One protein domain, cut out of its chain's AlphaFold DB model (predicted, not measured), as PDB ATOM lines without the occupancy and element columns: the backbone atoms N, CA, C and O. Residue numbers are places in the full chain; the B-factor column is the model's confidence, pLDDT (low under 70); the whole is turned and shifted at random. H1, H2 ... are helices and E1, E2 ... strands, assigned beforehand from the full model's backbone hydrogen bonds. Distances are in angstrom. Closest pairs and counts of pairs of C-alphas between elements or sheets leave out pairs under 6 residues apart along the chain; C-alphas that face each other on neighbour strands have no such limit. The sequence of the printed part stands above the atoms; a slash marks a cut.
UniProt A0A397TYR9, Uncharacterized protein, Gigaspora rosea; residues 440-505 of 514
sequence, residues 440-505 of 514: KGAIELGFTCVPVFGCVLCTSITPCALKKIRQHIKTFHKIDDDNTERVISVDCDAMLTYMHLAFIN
ATOM      1  N   LYS A 440     -49.543 -39.143  -5.185       88.06
ATOM      2  CA  LYS A 440     -48.707 -37.953  -5.365       88.06
ATOM      3  C   LYS A 440     -49.371 -36.727  -4.741       88.06
ATOM      4  O   LYS A 440     -48.746 -36.033  -3.940       88.06
ATOM      5  N   GLY A 441     -50.657 -36.514  -5.015       88.00
ATOM      6  CA  GLY A 441     -51.406 -35.415  -4.412       88.00
ATOM      7  C   GLY A 441     -51.453 -35.465  -2.878       88.00
ATOM      8  O   GLY A 441     -51.234 -34.451  -2.219       88.00
ATOM      9  N   ALA A 442     -51.645 -36.640  -2.275       89.44
ATOM     10  CA  ALA A 442     -51.595 -36.811  -0.823       89.44
ATOM     11  C   ALA A 442     -50.191 -36.543  -0.243       89.44
ATOM     12  O   ALA A 442     -50.063 -35.976   0.846       89.44
ATOM     13  N   ILE A 443     -49.122 -36.904  -0.954       90.12
ATOM     14  CA  ILE A 443     -47.747 -36.578  -0.548       90.12
ATOM     15  C   ILE A 443     -47.534 -35.060  -0.559       90.12
ATOM     16  O   ILE A 443     -47.088 -34.503   0.446       90.12
ATOM     17  N   GLU A 444     -47.918 -34.386  -1.645       89.12
ATOM     18  CA  GLU A 444     -47.794 -32.930  -1.810       89.12
ATOM     19  C   GLU A 444     -48.631 -32.144  -0.789       89.12
ATOM     20  O   GLU A 444     -48.212 -31.091  -0.304       89.12
ATOM     21  N   LEU A 445     -49.787 -32.682  -0.396       87.62
ATOM     22  CA  LEU A 445     -50.640 -32.121   0.654       87.62
ATOM     23  C   LEU A 445     -50.153 -32.440   2.082       87.62
ATOM     24  O   LEU A 445     -50.779 -32.012   3.054       87.62
ATOM     25  N   GLY A 446     -49.036 -33.160   2.237       89.19
ATOM     26  CA  GLY A 446     -48.377 -33.383   3.525       89.19
ATOM     27  C   GLY A 446     -48.918 -34.558   4.342       89.19
ATOM     28  O   GLY A 446     -48.744 -34.590   5.561       89.19
ATOM     29  N   PHE A 447     -49.546 -35.551   3.708       91.06
ATOM     30  CA  PHE A 447     -50.081 -36.729   4.405       91.06
ATOM     31  C   PHE A 447     -49.029 -37.803   4.733       91.06
ATOM     32  O   PHE A 447     -49.365 -38.855   5.271       91.06
ATOM     33  N   THR A 448     -47.746 -37.554   4.468       91.38
ATOM     34  CA  THR A 448     -46.654 -38.547   4.549       91.38
ATOM     35  C   THR A 448     -46.537 -39.271   5.899       91.38
ATOM     36  O   THR A 448     -46.131 -40.435   5.943       91.38
ATOM     37  N   CYS A 449     -46.930 -38.616   6.996       90.69
ATOM     38  CA  CYS A 449     -46.838 -39.149   8.359       90.69
ATOM     39  C   CYS A 449     -48.123 -39.808   8.885       90.69
ATOM     40  O   CYS A 449     -48.108 -40.326  10.001       90.69
ATOM     41  N   VAL A 450     -49.232 -39.785   8.138       92.62
ATOM     42  CA  VAL A 450     -50.517 -40.337   8.602       92.62
ATOM     43  C   VAL A 450     -50.877 -41.639   7.886       92.62
ATOM     44  O   VAL A 450     -50.430 -41.862   6.759       92.62
ATOM     45  N   PRO A 451     -51.662 -42.527   8.528       94.56
ATOM     46  CA  PRO A 451     -51.978 -43.841   7.988       94.56
ATOM     47  C   PRO A 451     -53.056 -43.780   6.902       94.56
ATOM     48  O   PRO A 451     -54.175 -44.226   7.121       94.56
ATOM     49  N   VAL A 452     -52.731 -43.194   5.750       93.62
ATOM     50  CA  VAL A 452     -53.645 -43.071   4.598       93.62
ATOM     51  C   VAL A 452     -53.195 -43.868   3.380       93.62
ATOM     52  O   VAL A 452     -53.976 -44.021   2.447       93.62
ATOM     53  N   PHE A 453     -51.961 -44.373   3.368       94.56
ATOM     54  CA  PHE A 453     -51.402 -45.057   2.208       94.56
ATOM     55  C   PHE A 453     -51.543 -46.573   2.339       94.56
ATOM     56  O   PHE A 453     -51.201 -47.154   3.370       94.56
ATOM     57  N   GLY A 454     -52.018 -47.215   1.280       91.81
ATOM     58  CA  GLY A 454     -52.086 -48.664   1.123       91.81
ATOM     59  C   GLY A 454     -51.263 -49.133  -0.073       91.81
ATOM     60  O   GLY A 454     -50.817 -48.332  -0.894       91.81
ATOM     61  N   CYS A 455     -51.075 -50.443  -0.187       88.75
ATOM     62  CA  CYS A 455     -50.393 -51.058  -1.323       88.75
ATOM     63  C   CYS A 455     -51.447 -51.484  -2.344       88.75
ATOM     64  O   CYS A 455     -52.434 -52.115  -1.975       88.75
ATOM     65  N   VAL A 456     -51.257 -51.148  -3.620       81.12
ATOM     66  CA  VAL A 456     -52.149 -51.602  -4.702       81.12
ATOM     67  C   VAL A 456     -52.086 -53.126  -4.861       81.12
ATOM     68  O   VAL A 456     -53.093 -53.743  -5.189       81.12
ATOM     69  N   LEU A 457     -50.929 -53.725  -4.566       80.44
ATOM     70  CA  LEU A 457     -50.643 -55.148  -4.761       80.44
ATOM     71  C   LEU A 457     -51.090 -56.040  -3.590       80.44
ATOM     72  O   LEU A 457     -51.091 -57.261  -3.718       80.44
ATOM     73  N   CYS A 458     -51.470 -55.458  -2.447       82.56
ATOM     74  CA  CYS A 458     -51.923 -56.208  -1.276       82.56
ATOM     75  C   CYS A 458     -53.342 -55.810  -0.872       82.56
ATOM     76  O   CYS A 458     -53.608 -54.659  -0.536       82.56
ATOM     77  N   THR A 459     -54.238 -56.791  -0.781       68.12
ATOM     78  CA  THR A 459     -55.604 -56.593  -0.265       68.12
ATOM     79  C   THR A 459     -55.686 -56.630   1.263       68.12
ATOM     80  O   THR A 459     -56.679 -56.191   1.836       68.12
ATOM     81  N   SER A 460     -54.652 -57.146   1.936       71.50
ATOM     82  CA  SER A 460     -54.627 -57.382   3.385       71.50
ATOM     83  C   SER A 460     -53.890 -56.311   4.190       71.50
ATOM     84  O   SER A 460     -53.966 -56.320   5.421       71.50
ATOM     85  N   ILE A 461     -53.173 -55.387   3.538       82.25
ATOM     86  CA  ILE A 461     -52.422 -54.362   4.260       82.25
ATOM     87  C   ILE A 461     -53.348 -53.247   4.736       82.25
ATOM     88  O   ILE A 461     -54.104 -52.654   3.968       82.25
ATOM     89  N   THR A 462     -53.276 -52.949   6.029       85.19
ATOM     90  CA  THR A 462     -53.996 -51.811   6.595       85.19
ATOM     91  C   THR A 462     -53.322 -50.498   6.180       85.19
ATOM     92  O   THR A 462     -52.092 -50.457   6.058       85.19
ATOM     93  N   PRO A 463     -54.094 -49.415   5.968       89.38
ATOM     94  CA  PRO A 463     -53.528 -48.115   5.631       89.38
ATOM     95  C   PRO A 463     -52.473 -47.685   6.655       89.38
ATOM     96  O   PRO A 463     -52.682 -47.768   7.868       89.38
ATOM     97  N   CYS A 464     -51.317 -47.230   6.182       94.12
ATOM     98  CA  CYS A 464     -50.185 -46.853   7.018       94.12
ATOM     99  C   CYS A 464     -49.447 -45.624   6.461       94.12
ATOM    100  O   CYS A 464     -49.818 -45.058   5.433       94.12
ATOM    101  N   ALA A 465     -48.475 -45.115   7.222       95.31
ATOM    102  CA  ALA A 465     -47.703 -43.937   6.828       95.31
ATOM    103  C   ALA A 465     -46.798 -44.242   5.626       95.31
ATOM    104  O   ALA A 465     -46.353 -45.381   5.460       95.31
ATOM    105  N   LEU A 466     -46.443 -43.216   4.846       94.38
ATOM    106  CA  LEU A 466     -45.709 -43.374   3.585       94.38
ATOM    107  C   LEU A 466     -44.406 -44.171   3.753       94.38
ATOM    108  O   LEU A 466     -44.098 -45.061   2.970       94.38
ATOM    109  N   LYS A 467     -43.650 -43.908   4.825       93.88
ATOM    110  CA  LYS A 467     -42.407 -44.641   5.110       93.88
ATOM    111  C   LYS A 467     -42.647 -46.146   5.292       93.88
ATOM    112  O   LYS A 467     -41.858 -46.954   4.817       93.88
ATOM    113  N   LYS A 468     -43.730 -46.519   5.980       93.44
ATOM    114  CA  LYS A 468     -44.072 -47.925   6.231       93.44
ATOM    115  C   LYS A 468     -44.548 -48.611   4.956       93.44
ATOM    116  O   LYS A 468     -44.144 -49.745   4.719       93.44
ATOM    117  N   ILE A 469     -45.341 -47.926   4.128       94.31
ATOM    118  CA  ILE A 469     -45.826 -48.531   2.885       94.31
ATOM    119  C   ILE A 469     -44.700 -48.712   1.865       94.31
ATOM    120  O   ILE A 469     -44.602 -49.777   1.270       94.31
ATOM    121  N   ARG A 470     -43.791 -47.732   1.739       93.00
ATOM    122  CA  ARG A 470     -42.593 -47.849   0.893       93.00
ATOM    123  C   ARG A 470     -41.712 -49.012   1.342       93.00
ATOM    124  O   ARG A 470     -41.300 -49.822   0.521       93.00
ATOM    125  N   GLN A 471     -41.498 -49.149   2.654       92.25
ATOM    126  CA  GLN A 471     -40.762 -50.288   3.200       92.25
ATOM    127  C   GLN A 471     -41.437 -51.616   2.846       92.25
ATOM    128  O   GLN A 471     -40.756 -52.531   2.403       92.25
ATOM    129  N   HIS A 472     -42.760 -51.715   3.012       92.12
ATOM    130  CA  HIS A 472     -43.517 -52.911   2.649       92.12
ATOM    131  C   HIS A 472     -43.368 -53.255   1.160       92.12
ATOM    132  O   HIS A 472     -43.069 -54.399   0.829       92.12
ATOM    133  N   ILE A 473     -43.520 -52.272   0.270       91.06
ATOM    134  CA  ILE A 473     -43.368 -52.462  -1.176       91.06
ATOM    135  C   ILE A 473     -41.968 -52.990  -1.507       91.06
ATOM    136  O   ILE A 473     -41.832 -54.006  -2.189       91.06
ATOM    137  N   LYS A 474     -40.933 -52.380  -0.927       89.88
ATOM    138  CA  LYS A 474     -39.543 -52.795  -1.126       89.88
ATOM    139  C   LYS A 474     -39.272 -54.215  -0.623       89.88
ATOM    140  O   LYS A 474     -38.604 -54.987  -1.301       89.88
ATOM    141  N   THR A 475     -39.793 -54.584   0.548       88.62
ATOM    142  CA  THR A 475     -39.506 -55.894   1.156       88.62
ATOM    143  C   THR A 475     -40.326 -57.033   0.564       88.62
ATOM    144  O   THR A 475     -39.804 -58.133   0.422       88.62
ATOM    145  N   PHE A 476     -41.602 -56.797   0.253       87.81
ATOM    146  CA  PHE A 476     -42.534 -57.854  -0.151       87.81
ATOM    147  C   PHE A 476     -42.751 -57.929  -1.662       87.81
ATOM    148  O   PHE A 476     -43.047 -59.009  -2.163       87.81
ATOM    149  N   HIS A 477     -42.577 -56.821  -2.387       85.06
ATOM    150  CA  HIS A 477     -42.779 -56.773  -3.839       85.06
ATOM    151  C   HIS A 477     -41.486 -56.540  -4.627       85.06
ATOM    152  O   HIS A 477     -41.502 -56.678  -5.842       85.06
ATOM    153  N   LYS A 478     -40.361 -56.239  -3.956       86.12
ATOM    154  CA  LYS A 478     -39.044 -55.998  -4.582       86.12
ATOM    155  C   LYS A 478     -39.067 -54.911  -5.672       86.12
ATOM    156  O   LYS A 478     -38.247 -54.939  -6.583       86.12
ATOM    157  N   ILE A 479     -39.993 -53.959  -5.566       81.25
ATOM    158  CA  ILE A 479     -40.112 -52.828  -6.492       81.25
ATOM    159  C   ILE A 479     -39.117 -51.742  -6.076       81.25
ATOM    160  O   ILE A 479     -38.925 -51.489  -4.881       81.25
ATOM    161  N   ASP A 480     -38.470 -51.135  -7.067       78.56
ATOM    162  CA  ASP A 480     -37.518 -50.042  -6.894       78.56
ATOM    163  C   ASP A 480     -38.190 -48.730  -6.461       78.56
ATOM    164  O   ASP A 480     -39.409 -48.543  -6.545       78.56
ATOM    165  N   ASP A 481     -37.389 -47.799  -5.941       73.94
ATOM    166  CA  ASP A 481     -37.904 -46.531  -5.413       73.94
ATOM    167  C   ASP A 481     -38.554 -45.666  -6.523       73.94
ATOM    168  O   ASP A 481     -39.513 -44.944  -6.238       73.94
ATOM    169  N   ASP A 482     -38.132 -45.822  -7.784       71.81
ATOM    170  CA  ASP A 482     -38.641 -45.072  -8.944       71.81
ATOM    171  C   ASP A 482     -40.075 -45.470  -9.340       71.81
ATOM    172  O   ASP A 482     -40.876 -44.612  -9.727       71.81
ATOM    173  N   ASN A 483     -40.454 -46.745  -9.188       74.31
ATOM    174  CA  ASN A 483     -41.818 -47.210  -9.472       74.31
ATOM    175  C   ASN A 483     -42.706 -47.321  -8.229       74.31
ATOM    176  O   ASN A 483     -43.918 -47.530  -8.342       74.31
ATOM    177  N   THR A 484     -42.137 -47.133  -7.038       78.25
ATOM    178  CA  THR A 484     -42.845 -47.296  -5.763       78.25
ATOM    179  C   THR A 484     -44.098 -46.416  -5.661       78.25
ATOM    180  O   THR A 484     -45.102 -46.846  -5.100       78.25
ATOM    181  N   GLU A 485     -44.102 -45.204  -6.224       79.25
ATOM    182  CA  GLU A 485     -45.274 -44.315  -6.147       79.25
ATOM    183  C   GLU A 485     -46.477 -44.805  -6.961       79.25
ATOM    184  O   GLU A 485     -47.613 -44.536  -6.573       79.25
ATOM    185  N   ARG A 486     -46.257 -45.583  -8.031       77.38
ATOM    186  CA  ARG A 486     -47.336 -46.131  -8.876       77.38
ATOM    187  C   ARG A 486     -48.122 -47.245  -8.186       77.38
ATOM    188  O   ARG A 486     -49.279 -47.485  -8.511       77.38
ATOM    189  N   VAL A 487     -47.495 -47.918  -7.224       83.56
ATOM    190  CA  VAL A 487     -48.084 -49.039  -6.475       83.56
ATOM    191  C   VAL A 487     -48.584 -48.630  -5.089       83.56
ATOM    192  O   VAL A 487     -49.045 -49.471  -4.310       83.56
ATOM    193  N   ILE A 488     -48.550 -47.332  -4.781       89.19
ATOM    194  CA  ILE A 488     -49.174 -46.760  -3.592       89.19
ATOM    195  C   ILE A 488     -50.593 -46.321  -3.947       89.19
ATOM    196  O   ILE A 488     -50.828 -45.613  -4.918       89.19
ATOM    197  N   SER A 489     -51.555 -46.710  -3.116       89.44
ATOM    198  CA  SER A 489     -52.922 -46.188  -3.175       89.44
ATOM    199  C   SER A 489     -53.244 -45.377  -1.931       89.44
ATOM    200  O   SER A 489     -52.626 -45.560  -0.882       89.44
ATOM    201  N   VAL A 490     -54.229 -44.491  -2.034       89.25
ATOM    202  CA  VAL A 490     -54.772 -43.763  -0.888       89.25
ATOM    203  C   VAL A 490     -56.088 -44.406  -0.469       89.25
ATOM    204  O   VAL A 490     -57.004 -44.572  -1.276       89.25
ATOM    205  N   ASP A 491     -56.185 -44.780   0.801       87.44
ATOM    206  CA  ASP A 491     -57.415 -45.311   1.371       87.44
ATOM    207  C   ASP A 491     -58.418 -44.180   1.629       87.44
ATOM    208  O   ASP A 491     -58.118 -43.204   2.320       87.44
ATOM    209  N   CYS A 492     -59.616 -44.301   1.055       81.44
ATOM    210  CA  CYS A 492     -60.633 -43.249   1.106       81.44
ATOM    211  C   CYS A 492     -61.146 -43.005   2.533       81.44
ATOM    212  O   CYS A 492     -61.327 -41.854   2.937       81.44
ATOM    213  N   ASP A 493     -61.351 -44.070   3.310       78.69
ATOM    214  CA  ASP A 493     -61.896 -43.979   4.666       78.69
ATOM    215  C   ASP A 493     -60.866 -43.387   5.636       78.69
ATOM    216  O   ASP A 493     -61.188 -42.529   6.471       78.69
ATOM    217  N   ALA A 494     -59.603 -43.777   5.497       85.19
ATOM    218  CA  ALA A 494     -58.498 -43.164   6.208       85.19
ATOM    219  C   ALA A 494     -58.327 -41.698   5.792       85.19
ATOM    220  O   ALA A 494     -58.234 -40.824   6.656       85.19
ATOM    221  N   MET A 495     -58.362 -41.387   4.494       87.38
ATOM    222  CA  MET A 495     -58.200 -40.021   3.993       87.38
ATOM    223  C   MET A 495     -59.267 -39.074   4.555       87.38
ATOM    224  O   MET A 495     -58.939 -38.007   5.075       87.38
ATOM    225  N   LEU A 496     -60.536 -39.488   4.586       82.00
ATOM    226  CA  LEU A 496     -61.616 -38.707   5.206       82.00
ATOM    227  C   LEU A 496     -61.386 -38.431   6.696       82.00
ATOM    228  O   LEU A 496     -61.818 -37.396   7.217       82.00
ATOM    229  N   THR A 497     -60.686 -39.325   7.396       83.25
ATOM    230  CA  THR A 497     -60.316 -39.121   8.800       83.25
ATOM    231  C   THR A 497     -59.298 -37.989   8.956       83.25
ATOM    232  O   THR A 497     -59.442 -37.153   9.857       83.25
ATOM    233  N   TYR A 498     -58.334 -37.899   8.040       87.06
ATOM    234  CA  TYR A 498     -57.234 -36.930   8.080       87.06
ATOM    235  C   TYR A 498     -57.435 -35.699   7.187       87.06
ATOM    236  O   TYR A 498     -56.618 -34.788   7.230       87.06
ATOM    237  N   MET A 499     -58.545 -35.608   6.453       85.38
ATOM    238  CA  MET A 499     -58.841 -34.559   5.467       85.38
ATOM    239  C   MET A 499     -58.638 -33.122   5.974       85.38
ATOM    240  O   MET A 499     -58.268 -32.232   5.219       85.38
ATOM    241  N   HIS A 500     -58.838 -32.884   7.271       82.88
ATOM    242  CA  HIS A 500     -58.580 -31.591   7.902       82.88
ATOM    243  C   HIS A 500     -57.133 -31.093   7.715       82.88
ATOM    244  O   HIS A 500     -56.917 -29.885   7.648       82.88
ATOM    245  N   LEU A 501     -56.159 -31.999   7.582       83.31
ATOM    246  CA  LEU A 501     -54.749 -31.663   7.377       83.31
ATOM    247  C   LEU A 501     -54.501 -30.977   6.028       83.31
ATOM    248  O   LEU A 501     -53.756 -30.001   6.004       83.31
ATOM    249  N   ALA A 502     -55.185 -31.403   4.958       80.44
ATOM    250  CA  ALA A 502     -55.044 -30.815   3.618       80.44
ATOM    251  C   ALA A 502     -55.425 -29.330   3.570       80.44
ATOM    252  O   ALA A 502     -54.905 -28.570   2.757       80.44
ATOM    253  N   PHE A 503     -56.364 -28.918   4.423       81.25
ATOM    254  CA  PHE A 503     -57.065 -27.647   4.255       81.25
ATOM    255  C   PHE A 503     -56.891 -26.666   5.423       81.25
ATOM    256  O   PHE A 503     -57.246 -25.497   5.283       81.25
ATOM    257  N   ILE A 504     -56.375 -27.107   6.580       73.38
ATOM    258  CA  ILE A 504     -56.246 -26.259   7.784       73.38
ATOM    259  C   ILE A 504     -54.782 -25.989   8.163       73.38
ATOM    260  O   ILE A 504     -54.508 -25.016   8.864       73.38
ATOM    261  N   ASN A 505     -53.813 -26.764   7.661       57.78
ATOM    262  CA  ASN A 505     -52.406 -26.610   8.040       57.78
ATOM    263  C   ASN A 505     -51.541 -25.963   6.950       57.78
ATOM    264  O   ASN A 505     -51.047 -26.627   6.048       57.78
TER     265      ASN A 505
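What this domain is: This is residues 440 to 505 of the 514 residues of an uncharacterized protein of Gigaspora rosea (UniProt A0A397TYR9). A tiny two-strand ribbon, E1 and E2, forms the middle of an elongated body, with the longest helix, H2, packed beside it. H2 and short H3 lie toward one end, while H1, H4 and H5 lie toward the other, H5 farthest out. The 66 printed residues hold five named helices and two strands in the order H1 E1 H2 H3 E2 H4 H5; the sheet, E1 - E2, is antiparallel and the class is mostly helix. The whole is compact, with a radius of gyration of the C-alphas of 11.5 A, and spans 36 by 23 by 15 A.

How they stand to each other: H1, residues 440 to 444, is close to but not clearly touching H3, residues 484 to 487; their closest C-alphas, of Lys 440 and Glu 485, are 7.3 A apart. E1, residues 453 to 455, is the antiparallel neighbour of E2, residues 488 to 490, at 133 degrees; N 454 and O 489 are within hydrogen-bond range at 2.8 A, as are N 489 and O 454 at 2.8 A. H2, residues 466 to 477, comes closest to E1 where the C-alphas of Phe 453 and Leu 466 are 6.1 A apart. H2 touches H3 with residues 470 to 474 alone, the closest C-alphas being those of Arg 470 and Thr 484, 6.7 A apart. H4, residues 492 to 498, and H5, residues 500 to 504, meet only through their link. H1 and H5 are only just apart, with closest C-alphas at 8.2 A. Each O i to N i+4 pair is within hydrogen-bond range in H1, H2, H4 and H5; H3 is too short for one.

Where its parts are: H1 begins at C-alpha 440 (-48.707, -37.953, -5.365). H2 is 15.6 A long from C-alpha 466 (-45.709, -43.374, 3.585), and H4 is 10.0 A long. H5 ends at C-alpha 504 (-56.246, -26.259, 7.784).

The domain as a whole: The C-alphas farthest apart, of Lys 478 and Ile 504, are 36.5 A apart. The printed part has no cut and no long link. Residues 459 and 505 have pLDDT under 70.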